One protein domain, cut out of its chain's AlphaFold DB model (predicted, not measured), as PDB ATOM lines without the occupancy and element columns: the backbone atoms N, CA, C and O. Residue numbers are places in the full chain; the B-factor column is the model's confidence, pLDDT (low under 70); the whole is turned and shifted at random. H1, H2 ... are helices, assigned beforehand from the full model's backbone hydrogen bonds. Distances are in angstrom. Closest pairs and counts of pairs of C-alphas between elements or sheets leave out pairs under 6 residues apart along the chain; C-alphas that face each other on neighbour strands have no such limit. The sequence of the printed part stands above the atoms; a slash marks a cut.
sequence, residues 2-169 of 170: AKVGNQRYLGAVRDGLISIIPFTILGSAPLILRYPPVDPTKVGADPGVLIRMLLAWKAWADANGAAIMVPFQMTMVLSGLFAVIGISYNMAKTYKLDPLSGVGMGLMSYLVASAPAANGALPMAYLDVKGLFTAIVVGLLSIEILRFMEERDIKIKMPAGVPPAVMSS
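AT A GLANCE: This is residues 2 to 169 of the 170 residues of the protein "PTS_EIIC domain-containing protein" of Orenia metallireducens (UniProt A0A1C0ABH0). H8, the longest helix, packs side by side with H6 in a cluster where H7 crosses both and H2 crosses H6; from it H3 and H5, side by side, make a long arm with H4 turned across its far end. Past the other end of H8, the link of residues 152 to 163 leads to little H9, and residues 160 to 165 stick out. The printed part has 168 residues with nine named helices, H1 to H9 in order, and no named strand: all helix. It is only just loose, close to extended, with a radius of gyration of the C-alphas of 22.9 A, and elongated, spanning 80 by 46 by 30 A.

HOW THE PARTS SIT: H8, residues 129 to 151, has a kink of 26 degrees near residue 136. It touches H6, residues 79 to 94, at a shallow tilt of 26 degrees, the same way; the closest C-alphas, of Gly 80 and Leu 132, are 4.7 A apart. H7, residues 99 to 114, touches H8 at a steep tilt of 48 degrees, the closest C-alphas being those of Gly 106 and Gly 139, 4.6 A. H6 and H7 form a helical hairpin, closest at the C-alphas of Ser 88 and Val 103, 5.1 A. H6 is the hub: it also touches H2, residues 8 to 18, with the C-alphas of Gly 16 and Gly 86 closest at 3.8 A. H3, residues 21 to 34, touches H5, residues 65 to 77, at a shallow tilt of 22 degrees, opposite ways; the closest C-alphas, of Gly 27 and Phe 72, are 4.1 A apart. H4, residues 49 to 63, touches H3 with residues 58 to 62 alone, closest at the C-alphas of Arg 34 and Ala 61, 5.3 A. H1, residues 2 to 5, and H9, residues 164 to 167, touch no helix. Every O i to N i+4 pair is within hydrogen-bond range in H2, H4, H6 and H7, but 6 of 10 in H3, 7 of 9 in H5 and 16 of 19 in H8; H1 and H9 are too short for such a pair.

IN THESE COORDINATES: H8 runs 33.3 A from C-alpha 129 at (-25.963, -17.135, -28.656) to C-alpha 151 at (-20.367, -18.355, 4.156). H6 is 22.5 A long, H7 21.8 A, H4 21.4 A and H3 20.8 A. H1 begins with C-alpha 2 at (-37.527, 0.314, -9.662).

THE WHOLE: The C-alphas farthest apart, of Ala 45 and Ala 160, are 82.7 A apart. The printed part has no cut. The links H3 to H4, H7 to H8 and H8 to H9 are long. Low-confidence residues are 2 to 5, 42, 44 to 47, 157 to 158 and 164 to 169.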
ATOM      1  N   ALA A   2     -38.842   0.172 -10.317       59.03
ATOM      2  CA  ALA A   2     -37.527   0.314  -9.662       59.03
ATOM      3  C   ALA A   2     -37.099  -0.869  -8.755       59.03
ATOM      4  O   ALA A   2     -35.923  -1.215  -8.722       59.03
ATOM      5  N   LYS A   3     -38.036  -1.544  -8.066       58.56
ATOM      6  CA  LYS A   3     -37.731  -2.715  -7.209       58.56
ATOM      7  C   LYS A   3     -37.272  -3.961  -7.981       58.56
ATOM      8  O   LYS A   3     -36.512  -4.745  -7.432       58.56
ATOM      9  N   VAL A   4     -37.719  -4.140  -9.228       65.38
ATOM     10  CA  VAL A   4     -37.335  -5.297 -10.063       65.38
ATOM     11  C   VAL A   4     -35.987  -5.038 -10.735       65.38
ATOM     12  O   VAL A   4     -35.135  -5.917 -10.753       65.38
ATOM     13  N   GLY A   5     -35.748  -3.803 -11.191       60.59
ATOM     14  CA  GLY A   5     -34.472  -3.396 -11.794       60.59
ATOM     15  C   GLY A   5     -33.283  -3.334 -10.826       60.59
ATOM     16  O   GLY A   5     -32.147  -3.324 -11.283       60.59
ATOM     17  N   ASN A   6     -33.530  -3.310  -9.512       74.00
ATOM     18  CA  ASN A   6     -32.489  -3.305  -8.475       74.00
ATOM     19  C   ASN A   6     -32.244  -4.697  -7.855       74.00
ATOM     20  O   ASN A   6     -31.632  -4.824  -6.796       74.00
ATOM     21  N   GLN A   7     -32.788  -5.754  -8.466       86.38
ATOM     22  CA  GLN A   7     -32.596  -7.122  -7.998       86.38
ATOM     23  C   GLN A   7     -31.187  -7.599  -8.394       86.38
ATOM     24  O   GLN A   7     -30.781  -7.454  -9.542       86.38
ATOM     25  N   ARG A   8     -30.443  -8.165  -7.436       86.44
ATOM     26  CA  ARG A   8     -29.016  -8.514  -7.582       86.44
ATOM     27  C   ARG A   8     -28.689  -9.425  -8.778       86.44
ATOM     28  O   ARG A   8     -27.710  -9.173  -9.467       86.44
ATOM     29  N   TYR A   9     -29.513 -10.438  -9.055       89.25
ATOM     30  CA  TYR A   9     -29.331 -11.358 -10.181       89.25
ATOM     31  C   TYR A   9     -29.586 -10.638 -11.501       89.25
ATOM     32  O   TYR A   9     -28.803 -10.764 -12.433       89.25
ATOM     33  N   LEU A  10     -30.650  -9.830 -11.573       88.00
ATOM     34  CA  LEU A  10     -30.950  -9.060 -12.778       88.00
ATOM     35  C   LEU A  10     -29.879  -7.993 -13.049       88.00
ATOM     36  O   LEU A  10     -29.510  -7.778 -14.200       88.00
ATOM     37  N   GLY A  11     -29.347  -7.374 -11.991       88.94
ATOM     38  CA  GLY A  11     -28.199  -6.472 -12.055       88.94
ATOM     39  C   GLY A  11     -26.952  -7.174 -12.593       88.94
ATOM     40  O   GLY A  11     -26.389  -6.719 -13.581       88.94
ATOM     41  N   ALA A  12     -26.586  -8.328 -12.029       90.06
ATOM     42  CA  ALA A  12     -25.433  -9.104 -12.485       90.06
ATOM     43  C   ALA A  12     -25.570  -9.583 -13.938       90.06
ATOM     44  O   ALA A  12     -24.603  -9.523 -14.693       90.06
ATOM     45  N   VAL A  13     -26.769 -10.006 -14.355       93.19
ATOM     46  CA  VAL A  13     -27.039 -10.372 -15.753       93.19
ATOM     47  C   VAL A  13     -26.897  -9.167 -16.669       93.19
ATOM     48  O   VAL A  13     -26.193  -9.241 -17.671       93.19
ATOM     49  N   ARG A  14     -27.524  -8.040 -16.323       92.44
ATOM     50  CA  ARG A  14     -27.450  -6.809 -17.117       92.44
ATOM     51  C   ARG A  14     -26.006  -6.336 -17.265       92.44
ATOM     52  O   ARG A  14     -25.546  -6.130 -18.383       92.44
ATOM     53  N   ASP A  15     -25.300  -6.186 -16.153       90.88
ATOM     54  CA  ASP A  15     -23.937  -5.655 -16.131       90.88
ATOM     55  C   ASP A  15     -22.957  -6.656 -16.772       90.88
ATOM     56  O   ASP A  15     -22.020  -6.265 -17.472       90.88
ATOM     57  N   GLY A  16     -23.232  -7.959 -16.637       89.19
ATOM     58  CA  GLY A  16     -22.523  -9.025 -17.335       89.19
ATOM     59  C   GLY A  16     -22.703  -8.977 -18.851       89.19
ATOM     60  O   GLY A  16     -21.716  -9.040 -19.576       89.19
ATOM     61  N   LEU A  17     -23.922  -8.786 -19.355       90.06
ATOM     62  CA  LEU A  17     -24.174  -8.662 -20.796       90.06
ATOM     63  C   LEU A  17     -23.606  -7.357 -21.376       90.06
ATOM     64  O   LEU A  17     -23.086  -7.356 -22.491       90.06
ATOM     65  N   ILE A  18     -23.634  -6.259 -20.615       90.88
ATOM     66  CA  ILE A  18     -23.012  -4.985 -21.014       90.88
ATOM     67  C   ILE A  18     -21.499  -5.148 -21.204       90.88
ATOM     68  O   ILE A  18     -20.933  -4.555 -22.121       90.88
ATOM     69  N   SER A  19     -20.849  -5.998 -20.402       85.88
ATOM     70  CA  SER A  19     -19.411  -6.274 -20.536       85.88
ATOM     71  C   SER A  19     -19.020  -6.917 -21.877       85.88
ATOM     72  O   SER A  19     -17.856  -6.852 -22.263       85.88
ATOM     73  N   ILE A  20     -19.984  -7.476 -22.622       86.81
ATOM     74  CA  ILE A  20     -19.759  -8.099 -23.934       86.81
ATOM     75  C   ILE A  20     -19.710  -7.052 -25.055       86.81
ATOM     76  O   ILE A  20     -19.036  -7.257 -26.061       86.81
ATOM     77  N   ILE A  21     -20.380  -5.907 -24.882       90.19
ATOM     78  CA  ILE A  21     -20.547  -4.884 -25.927       90.19
ATOM     79  C   ILE A  21     -19.213  -4.465 -26.580       90.19
ATOM     80  O   ILE A  21     -19.161  -4.435 -27.812       90.19
ATOM     81  N   PRO A  22     -18.120  -4.196 -25.832       88.25
ATOM     82  CA  PRO A  22     -16.834  -3.850 -26.439       88.25
ATOM     83  C   PRO A  22     -16.293  -4.950 -27.358       88.25
ATOM     84  O   PRO A  22     -15.767  -4.652 -28.427       88.25
ATOM     85  N   PHE A  23     -16.465  -6.219 -26.982       86.12
ATOM     86  CA  PHE A  23     -16.044  -7.351 -27.806       86.12
ATOM     87  C   PHE A  23     -16.864  -7.434 -29.089       86.12
ATOM     88  O   PHE A  23     -16.293  -7.631 -30.157       86.12
ATOM     89  N   THR A  24     -18.178  -7.216 -29.018       86.50
ATOM     90  CA  THR A  24     -19.042  -7.212 -30.205       86.50
ATOM     91  C   THR A  24     -18.678  -6.078 -31.164       86.50
ATOM     92  O   THR A  24     -18.644  -6.280 -32.377       86.50
ATOM     93  N   ILE A  25     -18.342  -4.895 -30.634       90.25
ATOM     94  CA  ILE A  25     -17.874  -3.757 -31.438       90.25
ATOM     95  C   ILE A  25     -16.561  -4.119 -32.144       90.25
ATOM     96  O   ILE A  25     -16.470  -3.980 -33.365       90.25
ATOM     97  N   LEU A  26     -15.580  -4.649 -31.410       88.19
ATOM     98  CA  LEU A  26     -14.294  -5.072 -31.974       88.19
ATOM     99  C   LEU A  26     -14.450  -6.183 -33.021       88.19
ATOM    100  O   LEU A  26     -13.806  -6.136 -34.066       88.19
ATOM    101  N   GLY A  27     -15.345  -7.142 -32.780       88.25
ATOM    102  CA  GLY A  27     -15.674  -8.201 -33.730       88.25
ATOM    103  C   GLY A  27     -16.358  -7.690 -34.993       88.25
ATOM    104  O   GLY A  27     -16.185  -8.277 -36.054       88.25
ATOM    105  N   SER A  28     -17.109  -6.590 -34.908       89.44
ATOM    106  CA  SER A  28     -17.824  -6.009 -36.051       89.44
ATOM    107  C   SER A  28     -16.959  -5.117 -36.949       89.44
ATOM    108  O   SER A  28     -17.256  -4.986 -38.133       89.44
ATOM    109  N   ALA A  29     -15.863  -4.539 -36.441       91.31
ATOM    110  CA  ALA A  29     -15.001  -3.641 -37.216       91.31
ATOM    111  C   ALA A  29     -14.457  -4.255 -38.532       91.31
ATOM    112  O   ALA A  29     -14.465  -3.567 -39.557       91.31
ATOM    113  N   PRO A  30     -14.061  -5.544 -38.586       91.88
ATOM    114  CA  PRO A  30     -13.640  -6.177 -39.832       91.88
ATOM    115  C   PRO A  30     -14.738  -6.318 -40.893       91.88
ATOM    116  O   PRO A  30     -14.411  -6.479 -42.066       91.88
ATOM    117  N   LEU A  31     -16.026  -6.211 -40.538       90.56
ATOM    118  CA  LEU A  31     -17.109  -6.203 -41.533       90.56
ATOM    119  C   LEU A  31     -16.981  -5.008 -42.477       90.56
ATOM    120  O   LEU A  31     -17.209  -5.148 -43.677       90.56
ATOM    121  N   ILE A  32     -16.554  -3.858 -41.950       90.94
ATOM    122  CA  ILE A  32     -16.298  -2.657 -42.749       90.94
ATOM    123  C   ILE A  32     -15.159  -2.937 -43.735       90.94
ATOM    124  O   ILE A  32     -15.295  -2.656 -44.921       90.94
ATOM    125  N   LEU A  33     -14.073  -3.563 -43.265       89.31
ATOM    126  CA  LEU A  33     -12.924  -3.971 -44.087       89.31
ATOM    127  C   LEU A  33     -13.287  -5.010 -45.157       89.31
ATOM    128  O   LEU A  33     -12.705  -4.992 -46.244       89.31
ATOM    129  N   ARG A  34     -14.232  -5.910 -44.861       90.69
ATOM    130  CA  ARG A  34     -14.666  -6.983 -45.764       90.69
ATOM    131  C   ARG A  34     -15.587  -6.490 -46.877       90.69
ATOM    132  O   ARG A  34     -15.514  -7.034 -47.983       90.69
ATOM    133  N   TYR A  35     -16.447  -5.518 -46.579       87.62
ATOM    134  CA  TYR A  35     -17.528  -5.062 -47.455       87.62
ATOM    135  C   TYR A  35     -17.406  -3.563 -47.772       87.62
ATOM    136  O   TYR A  35     -18.182  -2.757 -47.253       87.62
ATOM    137  N   PRO A  36     -16.460  -3.165 -48.645       87.19
ATOM    138  CA  PRO A  36     -16.425  -1.798 -49.151       87.19
ATOM    139  C   PRO A  36     -17.740  -1.448 -49.872       87.19
ATOM    140  O   PRO A  36     -18.290  -2.304 -50.573       87.19
ATOM    141  N   PRO A  37     -18.237  -0.201 -49.757       83.56
ATOM    142  CA  PRO A  37     -19.508   0.228 -50.341       83.56
ATOM    143  C   PRO A  37     -19.375   0.482 -51.853       83.56
ATOM    144  O   PRO A  37     -19.494   1.609 -52.330       83.56
ATOM    145  N   VAL A  38     -19.094  -0.573 -52.617       82.25
ATOM    146  CA  VAL A  38     -18.980  -0.541 -54.076       82.25
ATOM    147  C   VAL A  38     -19.710  -1.727 -54.683       82.25
ATOM    148  O   VAL A  38     -19.546  -2.869 -54.254       82.25
ATOM    149  N   ASP A  39     -20.512  -1.448 -55.704       77.56
ATOM    150  CA  ASP A  39     -21.195  -2.460 -56.495       77.56
ATOM    151  C   ASP A  39     -20.493  -2.567 -57.857       77.56
ATOM    152  O   ASP A  39     -20.657  -1.664 -58.682       77.56
ATOM    153  N   PRO A  40     -19.716  -3.639 -58.117       72.06
ATOM    154  CA  PRO A  40     -19.008  -3.827 -59.383       72.06
ATOM    155  C   PRO A  40     -19.930  -3.830 -60.606       72.06
ATOM    156  O   PRO A  40     -19.472  -3.550 -61.708       72.06
ATOM    157  N   THR A  41     -21.223  -4.125 -60.424       72.62
ATOM    158  CA  THR A  41     -22.201  -4.209 -61.519       72.62
ATOM    159  C   THR A  41     -22.780  -2.853 -61.924       72.62
ATOM    160  O   THR A  41     -23.364  -2.734 -62.998       72.62
ATOM    161  N   LYS A  42     -22.600  -1.815 -61.096       69.94
ATOM    162  CA  LYS A  42     -23.135  -0.460 -61.324       69.94
ATOM    163  C   LYS A  42     -22.053   0.565 -61.653       69.94
ATOM    164  O   LYS A  42     -22.313   1.768 -61.650       69.94
ATOM    165  N   VAL A  43     -20.832   0.105 -61.917       75.94
ATOM    166  CA  VAL A  43     -19.722   0.979 -62.279       75.94
ATOM    167  C   VAL A  43     -19.812   1.314 -63.769       75.94
ATOM    168  O   VAL A  43     -19.759   0.423 -64.610       75.94
ATOM    169  N   GLY A  44     -19.978   2.600 -64.096       69.50
ATOM    170  CA  GLY A  44     -19.952   3.080 -65.483       69.50
ATOM    171  C   GLY A  44     -18.598   2.836 -66.166       69.50
ATOM    172  O   GLY A  44     -17.614   2.528 -65.501       69.50
ATOM    173  N   ALA A  45     -18.540   3.002 -67.491       64.62
ATOM    174  CA  ALA A  45     -17.359   2.682 -68.307       64.62
ATOM    175  C   ALA A  45     -16.073   3.438 -67.913       64.62
ATOM    176  O   ALA A  45     -14.983   2.945 -68.192       64.62
ATOM    177  N   ASP A  46     -16.184   4.590 -67.236       68.88
ATOM    178  CA  ASP A  46     -15.032   5.328 -66.711       68.88
ATOM    179  C   ASP A  46     -15.221   5.694 -65.224       68.88
ATOM    180  O   ASP A  46     -15.719   6.771 -64.878       68.88
ATOM    181  N   PRO A  47     -14.893   4.774 -64.298       69.31
ATOM    182  CA  PRO A  47     -14.970   5.057 -62.877       69.31
ATOM    183  C   PRO A  47     -13.943   6.120 -62.491       69.31
ATOM    184  O   PRO A  47     -12.743   5.948 -62.725       69.31
ATOM    185  N   GLY A  48     -14.403   7.188 -61.831       79.56
ATOM    186  CA  GLY A  48     -13.519   8.166 -61.199       79.56
ATOM    187  C   GLY A  48     -12.548   7.512 -60.205       79.56
ATOM    188  O   GLY A  48     -12.772   6.394 -59.734       79.56
ATOM    189  N   VAL A  49     -11.469   8.221 -59.856       82.94
ATOM    190  CA  VAL A  49     -10.349   7.706 -59.035       82.94
ATOM    191  C   VAL A  49     -10.820   7.001 -57.752       82.94
ATOM    192  O   VAL A  49     -10.325   5.924 -57.424       82.94
ATOM    193  N   LEU A  50     -11.834   7.545 -57.070       82.75
ATOM    194  CA  LEU A  50     -12.432   6.950 -55.867       82.75
ATOM    195  C   LEU A  50     -13.038   5.560 -56.108       82.75
ATOM    196  O   LEU A  50     -12.808   4.649 -55.315       82.75
ATOM    197  N   ILE A  51     -13.771   5.363 -57.207       83.50
ATOM    198  CA  ILE A  51     -14.399   4.071 -57.515       83.50
ATOM    199  C   ILE A  51     -13.329   3.032 -57.868       83.50
ATOM    200  O   ILE A  51     -13.426   1.884 -57.443       83.50
ATOM    201  N   ARG A  52     -12.257   3.435 -58.565       82.94
ATOM    202  CA  ARG A  52     -11.113   2.551 -58.846       82.94
ATOM    203  C   ARG A  52     -10.415   2.095 -57.559       82.94
ATOM    204  O   ARG A  52     -10.112   0.911 -57.431       82.94
ATOM    205  N   MET A  53     -10.225   2.992 -56.585       86.56
ATOM    206  CA  MET A  53      -9.688   2.621 -55.266       86.56
ATOM    207  C   MET A  53     -10.612   1.658 -54.511       86.56
ATOM    208  O   MET A  53     -10.140   0.676 -53.944       86.56
ATOM    209  N   LEU A  54     -11.926   1.898 -54.533       86.50
ATOM    210  CA  LEU A  54     -12.907   1.016 -53.892       86.50
ATOM    211  C   LEU A  54     -12.936  -0.385 -54.520       86.50
ATOM    212  O   LEU A  54     -13.034  -1.377 -53.802       86.50
ATOM    213  N   LEU A  55     -12.815  -0.484 -55.847       85.50
ATOM    214  CA  LEU A  55     -12.717  -1.766 -56.551       85.50
ATOM    215  C   LEU A  55     -11.423  -2.514 -56.200       85.50
ATOM    216  O   LEU A  55     -11.465  -3.722 -55.971       85.50
ATOM    217  N   ALA A  56     -10.293  -1.806 -56.102       87.62
ATOM    218  CA  ALA A  56      -9.023  -2.392 -55.674       87.62
ATOM    219  C   ALA A  56      -9.087  -2.902 -54.223       87.62
ATOM    220  O   ALA A  56      -8.653  -4.020 -53.941       87.62
ATOM    221  N   TRP A  57      -9.699  -2.130 -53.316       90.25
ATOM    222  CA  TRP A  57      -9.983  -2.583 -51.954       90.25
ATOM    223  C   TRP A  57     -10.887  -3.819 -51.971       90.25
ATOM    224  O   TRP A  57     -10.561  -4.810 -51.323       90.25
ATOM    225  N   LYS A  58     -11.968  -3.827 -52.758       88.00
ATOM    226  CA  LYS A  58     -12.848  -4.997 -52.867       88.00
ATOM    227  C   LYS A  58     -12.100  -6.250 -53.328       88.00
ATOM    228  O   LYS A  58     -12.267  -7.295 -52.708       88.00
ATOM    229  N   ALA A  59     -11.245  -6.143 -54.343       88.81
ATOM    230  CA  ALA A  59     -10.433  -7.263 -54.815       88.81
ATOM    231  C   ALA A  59      -9.489  -7.796 -53.721       88.81
ATOM    232  O   ALA A  59      -9.412  -9.005 -53.497       88.81
ATOM    233  N   TRP A  60      -8.825  -6.901 -52.983       92.38
ATOM    234  CA  TRP A  60      -8.000  -7.277 -51.831       92.38
ATOM    235  C   TRP A  60      -8.823  -7.930 -50.710       92.38
ATOM    236  O   TRP A  60      -8.398  -8.932 -50.132       92.38
ATOM    237  N   ALA A  61     -10.008  -7.391 -50.418       90.62
ATOM    238  CA  ALA A  61     -10.898  -7.878 -49.371       90.62
ATOM    239  C   ALA A  61     -11.498  -9.246 -49.719       90.62
ATOM    240  O   ALA A  61     -11.677 -10.076 -48.833       90.62
ATOM    241  N   ASP A  62     -11.782  -9.506 -50.998       88.81
ATOM    242  CA  ASP A  62     -12.223 -10.816 -51.478       88.81
ATOM    243  C   ASP A  62     -11.090 -11.852 -51.397       88.81
ATOM    244  O   ASP A  62     -11.329 -12.969 -50.942       88.81
ATOM    245  N   ALA A  63      -9.849 -11.466 -51.718       91.56
ATOM    246  CA  ALA A  63      -8.677 -12.336 -51.588       91.56
ATOM    247  C   ALA A  63      -8.334 -12.683 -50.124       91.56
ATOM    248  O   ALA A  63      -7.914 -13.801 -49.835       91.56
ATOM    249  N   ASN A  64      -8.539 -11.748 -49.190       92.88
ATOM    250  CA  ASN A  64      -8.208 -11.912 -47.765       92.88
ATOM    251  C   ASN A  64      -9.439 -12.145 -46.874       92.88
ATOM    252  O   ASN A  64      -9.352 -12.073 -45.645       92.88
ATOM    253  N   GLY A  65     -10.599 -12.428 -47.472       88.81
ATOM    254  CA  GLY A  65     -11.883 -12.390 -46.776       88.81
ATOM    255  C   GLY A  65     -11.971 -13.327 -45.573       88.81
ATOM    256  O   GLY A  65     -12.541 -12.946 -44.554       88.81
ATOM    257  N   ALA A  66     -11.369 -14.516 -45.658       89.31
ATOM    258  CA  ALA A  66     -11.346 -15.471 -44.551       89.31
ATOM    259  C   ALA A  66     -10.604 -14.909 -43.327       89.31
ATOM    260  O   ALA A  66     -11.148 -14.934 -42.228       89.31
ATOM    261  N   ALA A  67      -9.412 -14.338 -43.525       90.88
ATOM    262  CA  ALA A  67      -8.592 -13.777 -42.451       90.88
ATOM    263  C   ALA A  67      -9.242 -12.541 -41.809       90.88
ATOM    264  O   ALA A  67      -9.263 -12.417 -40.586       90.88
ATOM    265  N   ILE A  68      -9.833 -11.661 -42.627       91.44
ATOM    266  CA  ILE A  68     -10.542 -10.461 -42.154       91.44
ATOM    267  C   ILE A  68     -11.746 -10.853 -41.289       91.44
ATOM    268  O   ILE A  68     -12.038 -10.192 -40.300       91.44
ATOM    269  N   MET A  69     -12.439 -11.941 -41.628       93.06
ATOM    270  CA  MET A  69     -13.652 -12.364 -40.925       93.06
ATOM    271  C   MET A  69     -13.397 -13.137 -39.625       93.06
ATOM    272  O   MET A  69     -14.342 -13.296 -38.847       93.06
ATOM    273  N   VAL A  70     -12.164 -13.584 -39.347       92.19
ATOM    274  CA  VAL A  70     -11.841 -14.363 -38.133       92.19
ATOM    275  C   VAL A  70     -12.308 -13.667 -36.847       92.19
ATOM    276  O   VAL A  70     -13.010 -14.311 -36.066       92.19
ATOM    277  N   PRO A  71     -12.016 -12.373 -36.599       91.31
ATOM    278  CA  PRO A  71     -12.427 -11.730 -35.353       91.31
ATOM    279  C   PRO A  71     -13.953 -11.666 -35.210       91.31
ATOM    280  O   PRO A  71     -14.478 -11.931 -34.129       91.31
ATOM    281  N   PHE A  72     -14.678 -11.402 -36.302       91.56
ATOM    282  CA  PHE A  72     -16.142 -11.411 -36.296       91.56
ATOM    283  C   PHE A  72     -16.686 -12.793 -35.924       91.56
ATOM    284  O   PHE A  72     -17.487 -12.919 -34.998       91.56
ATOM    285  N   GLN A  73     -16.201 -13.841 -36.594       90.31
ATOM    286  CA  GLN A  73     -16.640 -15.215 -36.352       90.31
ATOM    287  C   GLN A  73     -16.366 -15.647 -34.907       90.31
ATOM    288  O   GLN A  73     -17.253 -16.200 -34.259       90.31
ATOM    289  N   MET A  74     -15.189 -15.319 -34.371       90.06
ATOM    290  CA  MET A  74     -14.828 -15.627 -32.985       90.06
ATOM    291  C   MET A  74     -15.759 -14.937 -31.986       90.06
ATOM    292  O   MET A  74     -16.214 -15.571 -31.037       90.06
ATOM    293  N   THR A  75     -16.105 -13.664 -32.204       89.69
ATOM    294  CA  THR A  75     -17.023 -12.958 -31.292       89.69
ATOM    295  C   THR A  75     -18.452 -13.493 -31.328       89.69
ATOM    296  O   THR A  75     -19.134 -13.483 -30.306       89.69
ATOM    297  N   MET A  76     -18.896 -14.015 -32.473       87.81
ATOM    298  CA  MET A  76     -20.201 -14.667 -32.601       87.81
ATOM    299  C   MET A  76     -20.225 -16.032 -31.908       87.81
ATOM    300  O   MET A  76     -21.122 -16.295 -31.102       87.81
ATOM    301  N   VAL A  77     -19.221 -16.875 -32.172       90.62
ATOM    302  CA  VAL A  77     -19.148 -18.253 -31.657       90.62
ATOM    303  C   VAL A  77     -18.818 -18.311 -30.163       90.62
ATOM    304  O   VAL A  77     -19.164 -19.290 -29.518       90.62
ATOM    305  N   LEU A  78     -18.190 -17.280 -29.590       92.00
ATOM    306  CA  LEU A  78     -17.839 -17.222 -28.161       92.00
ATOM    307  C   LEU A  78     -18.757 -16.310 -27.331       92.00
ATOM    308  O   LEU A  78     -18.467 -16.027 -26.170       92.00
ATOM    309  N   SER A  79     -19.865 -15.840 -27.901       91.44
ATOM    310  CA  SER A  79     -20.772 -14.893 -27.240       91.44
ATOM    311  C   SER A  79     -21.343 -15.411 -25.909       91.44
ATOM    312  O   SER A  79     -21.386 -14.661 -24.933       91.44
ATOM    313  N   GLY A  80     -21.704 -16.694 -25.822       92.62
ATOM    314  CA  GLY A  80     -22.140 -17.324 -24.573       92.62
ATOM    315  C   GLY A  80     -21.016 -17.427 -23.537       92.62
ATOM    316  O   GLY A  80     -21.247 -17.248 -22.340       92.62
ATOM    317  N   LEU A  81     -19.774 -17.617 -23.991       93.06
ATOM    318  CA  LEU A  81     -18.595 -17.664 -23.125       93.06
ATOM    319  C   LEU A  81     -18.276 -16.282 -22.528       93.06
ATOM    320  O   LEU A  81     -18.018 -16.165 -21.331       93.06
ATOM    321  N   PHE A  82     -18.381 -15.213 -23.321       93.00
ATOM    322  CA  PHE A  82     -18.273 -13.847 -22.799       93.00
ATOM    323  C   PHE A  82     -19.392 -13.518 -21.810       93.00
ATOM    324  O   PHE A  82     -19.144 -12.862 -20.798       93.00
ATOM    325  N   ALA A  83     -20.603 -14.022 -22.056       94.31
ATOM    326  CA  ALA A  83     -21.722 -13.827 -21.146       94.31
ATOM    327  C   ALA A  83     -21.492 -14.483 -19.789       94.31
ATOM    328  O   ALA A  83     -21.631 -13.805 -18.774       94.31
ATOM    329  N   VAL A  84     -21.093 -15.759 -19.736       96.19
ATOM    330  CA  VAL A  84     -20.865 -16.412 -18.437       96.19
ATOM    331  C   VAL A  84     -19.737 -15.736 -17.658       96.19
ATOM    332  O   VAL A  84     -19.872 -15.553 -16.448       96.19
ATOM    333  N   ILE A  85     -18.670 -15.292 -18.332       95.50
ATOM    334  CA  ILE A  85     -17.579 -14.539 -17.697       95.50
ATOM    335  C   ILE A  85     -18.120 -13.243 -17.091       95.50
ATOM    336  O   ILE A  85     -17.932 -12.997 -15.900       95.50
ATOM    337  N   GLY A  86     -18.825 -12.434 -17.885       94.75
ATOM    338  CA  GLY A  86     -19.365 -11.155 -17.435       94.75
ATOM    339  C   GLY A  86     -20.347 -11.306 -16.274       94.75
ATOM    340  O   GLY A  86     -20.276 -10.560 -15.295       94.75
ATOM    341  N   ILE A  87     -21.251 -12.281 -16.354       96.12
ATOM    342  CA  ILE A  87     -22.263 -12.538 -15.321       96.12
ATOM    343  C   ILE A  87     -21.594 -13.007 -14.030       96.12
ATOM    344  O   ILE A  87     -21.837 -12.430 -12.971       96.12
ATOM    345  N   SER A  88     -20.705 -13.998 -14.116       96.50
ATOM    346  CA  SER A  88     -20.029 -14.575 -12.947       96.50
ATOM    347  C   SER A  88     -19.135 -13.547 -12.252       96.50
ATOM    348  O   SER A  88     -19.138 -13.450 -11.026       96.50
ATOM    349  N   TYR A  89     -18.435 -12.713 -13.027       95.56
ATOM    350  CA  TYR A  89     -17.602 -11.630 -12.506       95.56
ATOM    351  C   TYR A  89     -18.411 -10.595 -11.717       95.56
ATOM    352  O   TYR A  89     -18.065 -10.249 -10.584       95.56
ATOM    353  N   ASN A  90     -19.504 -10.094 -12.303       94.19
ATOM    354  CA  ASN A  90     -20.338  -9.078 -11.661       94.19
ATOM    355  C   ASN A  90     -21.104  -9.644 -10.459       94.19
ATOM    356  O   ASN A  90     -21.263  -8.960  -9.443       94.19
ATOM    357  N   MET A  91     -21.521 -10.909 -10.526       94.00
ATOM    358  CA  MET A  91     -22.159 -11.594  -9.407       94.00
ATOM    359  C   MET A  91     -21.183 -11.791  -8.235       94.00
ATOM    360  O   MET A  91     -21.516 -11.446  -7.101       94.00
ATOM    361  N   ALA A  92     -19.955 -12.253  -8.501       94.00
ATOM    362  CA  ALA A  92     -18.923 -12.420  -7.476       94.00
ATOM    363  C   ALA A  92     -18.581 -11.088  -6.791       94.00
ATOM    364  O   ALA A  92     -18.550 -11.009  -5.562       94.00
ATOM    365  N   LYS A  93     -18.444 -10.005  -7.573       93.25
ATOM    366  CA  LYS A  93     -18.263  -8.645  -7.039       93.25
ATOM    367  C   LYS A  93     -19.417  -8.190  -6.155       93.25
ATOM    368  O   LYS A  93     -19.177  -7.588  -5.110       93.25
ATOM    369  N   THR A  94     -20.653  -8.477  -6.556       91.56
ATOM    370  CA  THR A  94     -21.849  -8.124  -5.775       91.56
ATOM    371  C   THR A  94     -21.825  -8.779  -4.391       91.56
ATOM    372  O   THR A  94     -22.265  -8.177  -3.413       91.56
ATOM    373  N   TYR A  95     -21.251  -9.978  -4.294       90.75
ATOM    374  CA  TYR A  95     -21.084 -10.717  -3.043       90.75
ATOM    375  C   TYR A  95     -19.749 -10.499  -2.326       90.75
ATOM    376  O   TYR A  95     -19.554 -11.065  -1.256       90.75
ATOM    377  N   LYS A  96     -18.866  -9.639  -2.854       90.94
ATOM    378  CA  LYS A  96     -17.512  -9.400  -2.321       90.94
ATOM    379  C   LYS A  96     -16.651 -10.674  -2.239       90.94
ATOM    380  O   LYS A  96     -15.747 -10.740  -1.411       90.94
ATOM    381  N   LEU A  97     -16.933 -11.653  -3.097       90.12
ATOM    382  CA  LEU A  97     -16.107 -12.847  -3.287       90.12
ATOM    383  C   LEU A  97     -14.950 -12.503  -4.232       90.12
ATOM    384  O   LEU A  97     -15.015 -11.496  -4.948       90.12
ATOM    385  N   ASP A  98     -13.923 -13.352  -4.285       90.25
ATOM    386  CA  ASP A  98     -12.852 -13.205  -5.273       90.25
ATOM    387  C   ASP A  98     -13.414 -13.322  -6.711       90.25
ATOM    388  O   ASP A  98     -13.923 -14.384  -7.096       90.25
ATOM    389  N   PRO A  99     -13.342 -12.259  -7.540       91.12
ATOM    390  CA  PRO A  99     -13.939 -12.281  -8.870       91.12
ATOM    391  C   PRO A  99     -13.266 -13.272  -9.817       91.12
ATOM    392  O   PRO A  99     -13.935 -13.795 -10.708       91.12
ATOM    393  N   LEU A 100     -11.964 -13.529  -9.649       90.88
ATOM    394  CA  LEU A 100     -11.234 -14.458 -10.510       90.88
ATOM    395  C   LEU A 100     -11.709 -15.894 -10.273       90.88
ATOM    396  O   LEU A 100     -12.067 -16.583 -11.228       90.88
ATOM    397  N   SER A 101     -11.803 -16.301  -9.007       89.94
ATOM    398  CA  SER A 101     -12.368 -17.592  -8.601       89.94
ATOM    399  C   SER A 101     -13.818 -17.746  -9.062       89.94
ATOM    400  O   SER A 101     -14.197 -18.790  -9.598       89.94
ATOM    401  N   GLY A 102     -14.622 -16.682  -8.940       93.25
ATOM    402  CA  GLY A 102     -16.001 -16.668  -9.424       93.25
ATOM    403  C   GLY A 102     -16.115 -16.895 -10.935       93.25
ATOM    404  O   GLY A 102     -16.877 -17.755 -11.382       93.25
ATOM    405  N   VAL A 103     -15.327 -16.167 -11.732       95.31
ATOM    406  CA  VAL A 103     -15.271 -16.359 -13.190       95.31
ATOM    407  C   VAL A 103     -14.808 -17.766 -13.543       95.31
ATOM    408  O   VAL A 103     -15.431 -18.403 -14.391       95.31
ATOM    409  N   GLY A 104     -13.756 -18.259 -12.886       94.38
ATOM    410  CA  GLY A 104     -13.234 -19.605 -13.105       94.38
ATOM    411  C   GLY A 104     -14.309 -20.669 -12.906       94.38
ATOM    412  O   GLY A 104     -14.529 -21.498 -13.788       94.38
ATOM    413  N   MET A 105     -15.054 -20.602 -11.801       93.81
ATOM    414  CA  MET A 105     -16.129 -21.560 -11.546       93.81
ATOM    415  C   MET A 105     -17.299 -21.445 -12.514       93.81
ATOM    416  O   MET A 105     -17.784 -22.471 -12.995       93.81
ATOM    417  N   GLY A 106     -17.768 -20.229 -12.798       96.06
ATOM    418  CA  GLY A 106     -18.875 -20.022 -13.730       96.06
ATOM    419  C   GLY A 106     -18.532 -20.521 -15.133       96.06
ATOM    420  O   GLY A 106     -19.309 -21.260 -15.738       96.06
ATOM    421  N   LEU A 107     -17.328 -20.203 -15.616       95.50
ATOM    422  CA  LEU A 107     -16.830 -20.655 -16.911       95.50
ATOM    423  C   LEU A 107     -16.707 -22.180 -16.972       95.50
ATOM    424  O   LEU A 107     -17.212 -22.790 -17.912       95.50
ATOM    425  N   MET A 108     -16.096 -22.810 -15.966       94.94
ATOM    426  CA  MET A 108     -15.957 -24.268 -15.938       94.94
ATOM    427  C   MET A 108     -17.313 -24.969 -15.879       94.94
ATOM    428  O   MET A 108     -17.553 -25.912 -16.631       94.94
ATOM    429  N   SER A 109     -18.230 -24.471 -15.050       95.44
ATOM    430  CA  SER A 109     -19.587 -25.018 -14.950       95.44
ATOM    431  C   SER A 109     -20.333 -24.903 -16.282       95.44
ATOM    432  O   SER A 109     -21.018 -25.835 -16.702       95.44
ATOM    433  N   TYR A 110     -20.168 -23.781 -16.987       96.31
ATOM    434  CA  TYR A 110     -20.774 -23.568 -18.296       96.31
ATOM    435  C   TYR A 110     -20.196 -24.478 -19.376       96.31
ATOM    436  O   TYR A 110     -20.961 -25.018 -20.174       96.31
ATOM    437  N   LEU A 111     -18.876 -24.683 -19.390       94.25
ATOM    438  CA  LEU A 111     -18.228 -25.601 -20.326       94.25
ATOM    439  C   LEU A 111     -18.681 -27.043 -20.093       94.25
ATOM    440  O   LEU A 111     -18.993 -27.734 -21.056       94.25
ATOM    441  N   VAL A 112     -18.812 -27.481 -18.838       93.75
ATOM    442  CA  VAL A 112     -19.346 -28.816 -18.519       93.75
ATOM    443  C   VAL A 112     -20.788 -28.973 -19.013       93.75
ATOM    444  O   VAL A 112     -21.135 -30.014 -19.565       93.75
ATOM    445  N   ALA A 113     -21.620 -27.941 -18.852       93.56
ATOM    446  CA  ALA A 113     -23.027 -27.990 -19.246       93.56
ATOM    447  C   ALA A 113     -23.252 -27.862 -20.763       93.56
ATOM    448  O   ALA A 113     -24.143 -28.508 -21.310       93.56
ATOM    449  N   SER A 114     -22.475 -27.012 -21.439       91.88
ATOM    450  CA  SER A 114     -22.761 -26.571 -22.814       91.88
ATOM    451  C   SER A 114     -21.774 -27.116 -23.843       91.88
ATOM    452  O   SER A 114     -22.123 -27.263 -25.011       91.88
ATOM    453  N   ALA A 115     -20.543 -27.414 -23.434       91.56
ATOM    454  CA  ALA A 115     -19.491 -27.877 -24.329       91.56
ATOM    455  C   ALA A 115     -18.612 -28.963 -23.681       91.56
ATOM    456  O   ALA A 115     -17.396 -28.775 -23.573       91.56
ATOM    457  N   PRO A 116     -19.190 -30.100 -23.239       90.25
ATOM    458  CA  PRO A 116     -18.399 -31.180 -22.669       90.25
ATOM    459  C   PRO A 116     -17.404 -31.681 -23.719       90.25
ATOM    460  O   PRO A 116     -17.785 -32.031 -24.839       90.25
ATOM    461  N   ALA A 117     -16.117 -31.676 -23.367       89.31
ATOM    462  CA  ALA A 117     -15.062 -32.104 -24.273       89.31
ATOM    463  C   ALA A 117     -15.279 -33.571 -24.673       89.31
ATOM    464  O   ALA A 117     -15.406 -34.447 -23.819       89.31
ATOM    465  N   ALA A 118     -15.300 -33.834 -25.976       87.31
ATOM    466  CA  ALA A 118     -15.484 -35.165 -26.537       87.31
ATOM    467  C   ALA A 118     -14.421 -35.403 -27.610       87.31
ATOM    468  O   ALA A 118     -14.174 -34.538 -28.448       87.31
ATOM    469  N   ASN A 119     -13.775 -36.572 -27.582       87.94
ATOM    470  CA  ASN A 119     -12.743 -36.961 -28.553       87.94
ATOM    471  C   ASN A 119     -11.607 -35.926 -28.716       87.94
ATOM    472  O   ASN A 119     -11.111 -35.711 -29.817       87.94
ATOM    473  N   GLY A 120     -11.213 -35.253 -27.627       87.44
ATOM    474  CA  GLY A 120     -10.158 -34.231 -27.649       87.44
ATOM    475  C   GLY A 120     -10.569 -32.883 -28.253       87.44
ATOM    476  O   GLY A 120      -9.715 -32.016 -28.416       87.44
ATOM    477  N   ALA A 121     -11.853 -32.679 -28.562       88.50
ATOM    478  CA  ALA A 121     -12.380 -31.431 -29.102       88.50
ATOM    479  C   ALA A 121     -13.450 -30.819 -28.186       88.50
ATOM    480  O   ALA A 121     -14.221 -31.524 -27.532       88.50
ATOM    481  N   LEU A 122     -13.515 -29.485 -28.174       87.88
ATOM    482  CA  LEU A 122     -14.597 -28.734 -27.541       87.88
ATOM    483  C   LEU A 122     -15.688 -28.442 -28.582       87.88
ATOM    484  O   LEU A 122     -15.417 -27.733 -29.558       87.88
ATOM    485  N   PRO A 123     -16.916 -28.958 -28.407       90.19
ATOM    486  CA  PRO A 123     -18.002 -28.662 -29.326       90.19
ATOM    487  C   PRO A 123     -18.430 -27.196 -29.179       90.19
ATOM    488  O   PRO A 123     -18.789 -26.739 -28.099       90.19
ATOM    489  N   MET A 124     -18.428 -26.450 -30.285       87.38
ATOM    490  CA  MET A 124     -18.747 -25.012 -30.280       87.38
ATOM    491  C   MET A 124     -20.245 -24.703 -30.445       87.38
ATOM    492  O   MET A 124     -20.641 -23.542 -30.437       87.38
ATOM    493  N   ALA A 125     -21.093 -25.728 -30.585       88.06
ATOM    494  CA  ALA A 125     -22.503 -25.584 -30.958       88.06
ATOM    495  C   ALA A 125     -23.350 -24.760 -29.971       88.06
ATOM    496  O   ALA A 125     -24.336 -24.159 -30.391       88.06
ATOM    497  N   TYR A 126     -22.967 -24.743 -28.693       90.75
ATOM    498  CA  TYR A 126     -23.639 -23.989 -27.631       90.75
ATOM    499  C   TYR A 126     -22.717 -22.957 -26.977       90.75
ATOM    500  O   TYR A 126     -23.014 -22.480 -25.893       90.75
ATOM    501  N   LEU A 127     -21.578 -22.614 -27.584       92.62
ATOM    502  CA  LEU A 127     -20.749 -21.502 -27.097       92.62
ATOM    503  C   LEU A 127     -21.217 -20.148 -27.653       92.62
ATOM    504  O   LEU A 127     -20.840 -19.100 -27.124       92.62
ATOM    505  N   ASP A 128     -22.067 -20.190 -28.681       91.31
ATOM    506  CA  ASP A 128     -22.685 -19.041 -29.326       91.31
ATOM    507  C   ASP A 128     -23.919 -18.534 -28.546       91.31
ATOM    508  O   ASP A 128     -24.153 -18.864 -27.378       91.31
ATOM    509  N   VAL A 129     -24.748 -17.734 -29.218       88.31
ATOM    510  CA  VAL A 129     -25.963 -17.135 -28.656       88.31
ATOM    511  C   VAL A 129     -26.968 -18.189 -28.166       88.31
ATOM    512  O   VAL A 129     -27.756 -17.907 -27.263       88.31
ATOM    513  N   LYS A 130     -26.939 -19.424 -28.689       91.81
ATOM    514  CA  LYS A 130     -27.824 -20.513 -28.238       91.81
ATOM    515  C   LYS A 130     -27.525 -20.924 -26.801       91.81
ATOM    516  O   LYS A 130     -28.438 -21.310 -26.078       91.81
ATOM    517  N   GLY A 131     -26.267 -20.815 -26.375       92.00
ATOM    518  CA  GLY A 131     -25.850 -21.104 -25.005       92.00
ATOM    519  C   GLY A 131     -26.125 -19.980 -24.013       92.00
ATOM    520  O   GLY A 131     -25.930 -20.173 -22.818       92.00
ATOM    521  N   LEU A 132     -26.607 -18.815 -24.459       92.62
ATOM    522  CA  LEU A 132     -26.729 -17.627 -23.611       92.62
ATOM    523  C   LEU A 132     -27.634 -17.846 -22.391       92.62
ATOM    524  O   LEU A 132     -27.325 -17.394 -21.291       92.62
ATOM    525  N   PHE A 133     -28.742 -18.569 -22.569       93.38
ATOM    526  CA  PHE A 133     -29.630 -18.896 -21.455       93.38
ATOM    527  C   PHE A 133     -28.939 -19.806 -20.433       93.38
ATOM    528  O   PHE A 133     -28.996 -19.546 -19.230       93.38
ATOM    529  N   THR A 134     -28.212 -20.820 -20.908       94.75
ATOM    530  CA  THR A 134     -27.404 -21.700 -20.058       94.75
ATOM    531  C   THR A 134     -26.302 -20.917 -19.346       94.75
ATOM    532  O   THR A 134     -26.100 -21.117 -18.153       94.75
ATOM    533  N   ALA A 135     -25.647 -19.969 -20.021       95.44
ATOM    534  CA  ALA A 135     -24.633 -19.092 -19.436       95.44
ATOM    535  C   ALA A 135     -25.194 -18.254 -18.279       95.44
ATOM    536  O   ALA A 135     -24.544 -18.129 -17.243       95.44
ATOM    537  N   ILE A 136     -26.413 -17.725 -18.427       95.38
ATOM    538  CA  ILE A 136     -27.102 -16.982 -17.366       95.38
ATOM    539  C   ILE A 136     -27.387 -17.894 -16.174       95.38
ATOM    540  O   ILE A 136     -26.989 -17.585 -15.054       95.38
ATOM    541  N   VAL A 137     -28.072 -19.015 -16.403       96.12
ATOM    542  CA  VAL A 137     -28.509 -19.902 -15.318       96.12
ATOM    543  C   VAL A 137     -27.307 -20.479 -14.579       96.12
ATOM    544  O   VAL A 137     -27.222 -20.372 -13.358       96.12
ATOM    545  N   VAL A 138     -26.353 -21.046 -15.317       96.19
ATOM    546  CA  VAL A 138     -25.170 -21.682 -14.739       96.19
ATOM    547  C   VAL A 138     -24.258 -20.643 -14.094       96.19
ATOM    548  O   VAL A 138     -23.865 -20.836 -12.952       96.19
ATOM    549  N   GLY A 139     -23.994 -19.509 -14.748       95.69
ATOM    550  CA  GLY A 139     -23.154 -18.449 -14.182       95.69
ATOM    551  C   GLY A 139     -23.685 -17.904 -12.856       95.69
ATOM    552  O   GLY A 139     -22.917 -17.701 -11.919       95.69
ATOM    553  N   LEU A 140     -25.004 -17.724 -12.730       95.69
ATOM    554  CA  LEU A 140     -25.613 -17.304 -11.466       95.69
ATOM    555  C   LEU A 140     -25.550 -18.405 -10.400       95.69
ATOM    556  O   LEU A 140     -25.162 -18.132  -9.264       95.69
ATOM    557  N   LEU A 141     -25.911 -19.642 -10.757       95.75
ATOM    558  CA  LEU A 141     -25.931 -20.765  -9.817       95.75
ATOM    559  C   LEU A 141     -24.536 -21.094  -9.279       95.75
ATOM    560  O   LEU A 141     -24.389 -21.293  -8.076       95.75
ATOM    561  N   SER A 142     -23.510 -21.097 -10.131       95.25
ATOM    562  CA  SER A 142     -22.129 -21.370  -9.723       95.25
ATOM    563  C   SER A 142     -21.643 -20.386  -8.661       95.25
ATOM    564  O   SER A 142     -20.990 -20.786  -7.700       95.25
ATOM    565  N   ILE A 143     -21.993 -19.104  -8.788       95.62
ATOM    566  CA  ILE A 143     -21.614 -18.082  -7.805       95.62
ATOM    567  C   ILE A 143     -22.441 -18.180  -6.522       95.62
ATOM    568  O   ILE A 143     -21.911 -17.937  -5.441       95.62
ATOM    569  N   GLU A 144     -23.716 -18.560  -6.600       93.81
ATOM    570  CA  GLU A 144     -24.515 -18.781  -5.390       93.81
ATOM    571  C   GLU A 144     -23.985 -19.979  -4.584       93.81
ATOM    572  O   GLU A 144     -23.920 -19.923  -3.357       93.81
ATOM    573  N   ILE A 145     -23.528 -21.030  -5.273       92.25
ATOM    574  CA  ILE A 145     -22.844 -22.166  -4.646       92.25
ATOM    575  C   ILE A 145     -21.507 -21.717  -4.042       92.25
ATOM    576  O   ILE A 145     -21.239 -22.054  -2.889       92.25
ATOM    577  N   LEU A 146     -20.709 -20.907  -4.759       90.88
ATOM    578  CA  LEU A 146     -19.461 -20.339  -4.223       90.88
ATOM    579  C   LEU A 146     -19.701 -19.625  -2.899       90.88
ATOM    580  O   LEU A 146     -19.047 -19.892  -1.894       90.88
ATOM    581  N   ARG A 147     -20.683 -18.721  -2.919       91.75
ATOM    582  CA  ARG A 147     -21.079 -17.915  -1.776       91.75
ATOM    583  C   ARG A 147     -21.480 -18.801  -0.608       91.75
ATOM    584  O   ARG A 147     -21.054 -18.553   0.513       91.75
ATOM    585  N   PHE A 148     -22.281 -19.834  -0.863       91.12
ATOM    586  CA  PHE A 148     -22.709 -20.767   0.172       91.12
ATOM    587  C   PHE A 148     -21.526 -21.498   0.819       91.12
ATOM    588  O   PHE A 148     -21.498 -21.639   2.040       91.12
ATOM    589  N   MET A 149     -20.543 -21.941   0.030       88.69
ATOM    590  CA  MET A 149     -19.348 -22.609   0.559       88.69
ATOM    591  C   MET A 149     -18.496 -21.659   1.407       88.69
ATOM    592  O   MET A 149     -18.030 -22.040   2.482       88.69
ATOM    593  N   GLU A 150     -18.351 -20.410   0.964       86.38
ATOM    594  CA  GLU A 150     -17.578 -19.386   1.665       86.38
ATOM    595  C   GLU A 150     -18.263 -18.908   2.960       86.38
ATOM    596  O   GLU A 150     -17.607 -18.807   3.995       86.38
ATOM    597  N   GLU A 151     -19.585 -18.713   2.958       88.56
ATOM    598  CA  GLU A 151     -20.367 -18.355   4.156       88.56
ATOM    599  C   GLU A 151     -20.379 -19.467   5.220       88.56
ATOM    600  O   GLU A 151     -20.593 -19.197   6.403       88.56
ATOM    601  N   ARG A 152     -20.164 -20.724   4.817       86.75
ATOM    602  CA  ARG A 152     -20.169 -21.896   5.706       86.75
ATOM    603  C   ARG A 152     -18.775 -22.321   6.182       86.75
ATOM    604  O   ARG A 152     -18.679 -23.357   6.834       86.75
ATOM    605  N   ASP A 153     -17.728 -21.546   5.880       80.75
ATOM    606  CA  ASP A 153     -16.318 -21.879   6.164       80.75
ATOM    607  C   ASP A 153     -15.925 -23.281   5.657       80.75
ATOM    608  O   ASP A 153     -15.123 -23.990   6.267       80.75
ATOM    609  N   ILE A 154     -16.495 -23.709   4.522       79.62
ATOM    610  CA  ILE A 154     -16.139 -24.975   3.866       79.62
ATOM    611  C   ILE A 154     -14.873 -24.729   3.037       79.62
ATOM    612  O   ILE A 154     -14.893 -24.773   1.809       79.62
ATOM    613  N   LYS A 155     -13.775 -24.403   3.722       71.12
ATOM    614  CA  LYS A 155     -12.452 -24.162   3.133       71.12
ATOM    615  C   LYS A 155     -11.445 -25.161   3.683       71.12
ATOM    616  O   LYS A 155     -11.504 -25.554   4.853       71.12
ATOM    617  N   ILE A 156     -10.494 -25.571   2.849       72.38
ATOM    618  CA  ILE A 156      -9.414 -26.467   3.275       72.38
ATOM    619  C   ILE A 156      -8.384 -25.630   4.044       72.38
ATOM    620  O   ILE A 156      -7.638 -24.847   3.460       72.38
ATOM    621  N   LYS A 157      -8.342 -25.775   5.375       66.94
ATOM    622  CA  LYS A 157      -7.430 -25.007   6.242       66.94
ATOM    623  C   LYS A 157      -5.981 -25.445   6.014       66.94
ATOM    624  O   LYS A 157      -5.617 -26.585   6.293       66.94
ATOM    625  N   MET A 158      -5.163 -24.523   5.510       65.75
ATOM    626  CA  MET A 158      -3.750 -24.749   5.200       65.75
ATOM    627  C   MET A 158      -2.847 -24.558   6.438       65.75
ATOM    628  O   MET A 158      -3.076 -23.632   7.219       65.75
ATOM    629  N   PRO A 159      -1.796 -25.386   6.625       72.44
ATOM    630  CA  PRO A 159      -0.766 -25.157   7.639       72.44
ATOM    631  C   PRO A 159       0.034 -23.872   7.371       72.44
ATOM    632  O   PRO A 159       0.209 -23.465   6.224       72.44
ATOM    633  N   ALA A 160       0.618 -23.288   8.420       70.75
ATOM    634  CA  ALA A 160       1.314 -21.991   8.391       70.75
ATOM    635  C   ALA A 160       2.548 -21.889   7.459       70.75
ATOM    636  O   ALA A 160       3.129 -20.816   7.333       70.75
ATOM    637  N   GLY A 161       2.971 -22.985   6.819       73.56
ATOM    638  CA  GLY A 161       4.141 -23.031   5.933       73.56
ATOM    639  C   GLY A 161       3.841 -22.844   4.444       73.56
ATOM    640  O   GLY A 161       4.763 -22.921   3.635       73.56
ATOM    641  N   VAL A 162       2.576 -22.653   4.056       72.69
ATOM    642  CA  VAL A 162       2.174 -22.639   2.643       72.69
ATOM    643  C   VAL A 162       2.136 -21.203   2.087       72.69
ATOM    644  O   VAL A 162       1.548 -20.323   2.717       72.69
ATOM    645  N   PRO A 163       2.735 -20.935   0.905       73.44
ATOM    646  CA  PRO A 163       2.733 -19.609   0.292       73.44
ATOM    647  C   PRO A 163       1.325 -19.010   0.129       73.44
ATOM    648  O   PRO A 163       0.384 -19.734  -0.215       73.44
ATOM    649  N   PRO A 164       1.168 -17.679   0.270       68.62
ATOM    650  CA  PRO A 164      -0.136 -17.011   0.218       68.62
ATOM    651  C   PRO A 164      -0.902 -17.219  -1.094       68.62
ATOM    652  O   PRO A 164      -2.127 -17.255  -1.074       68.62
ATOM    653  N   ALA A 165      -0.204 -17.445  -2.211       68.00
ATOM    654  CA  ALA A 165      -0.829 -17.757  -3.498       68.00
ATOM    655  C   ALA A 165      -1.608 -19.087  -3.493       68.00
ATOM    656  O   ALA A 165      -2.623 -19.220  -4.171       68.00
ATOM    657  N   VAL A 166      -1.157 -20.077  -2.716       64.81
ATOM    658  CA  VAL A 166      -1.857 -21.364  -2.587       64.81
ATOM    659  C   VAL A 166      -3.010 -21.234  -1.591       64.81
ATOM    660  O   VAL A 166      -4.063 -21.826  -1.801       64.81
ATOM    661  N   MET A 167      -2.846 -20.412  -0.548       62.16
ATOM    662  CA  MET A 167      -3.909 -20.134   0.424       62.16
ATOM    663  C   MET A 167      -5.094 -19.368  -0.178       62.16
ATOM    664  O   MET A 167      -6.208 -19.546   0.292       62.16
ATOM    665  N   SER A 168      -4.882 -18.528  -1.199       62.97
ATOM    666  CA  SER A 168      -5.981 -17.836  -1.890       62.97
ATOM    667  C   SER A 168      -6.667 -18.684  -2.967       62.97
ATOM    668  O   SER A 168      -7.638 -18.221  -3.554       62.97
ATOM    669  N   SER A 169      -6.134 -19.869  -3.279       59.88
ATOM    670  CA  SER A 169      -6.617 -20.739  -4.363       59.88
ATOM    671  C   SER A 169      -7.519 -21.887  -3.879       59.88
ATOM    672  O   SER A 169      -7.963 -22.686  -4.703       59.88
TER     673      SER A 169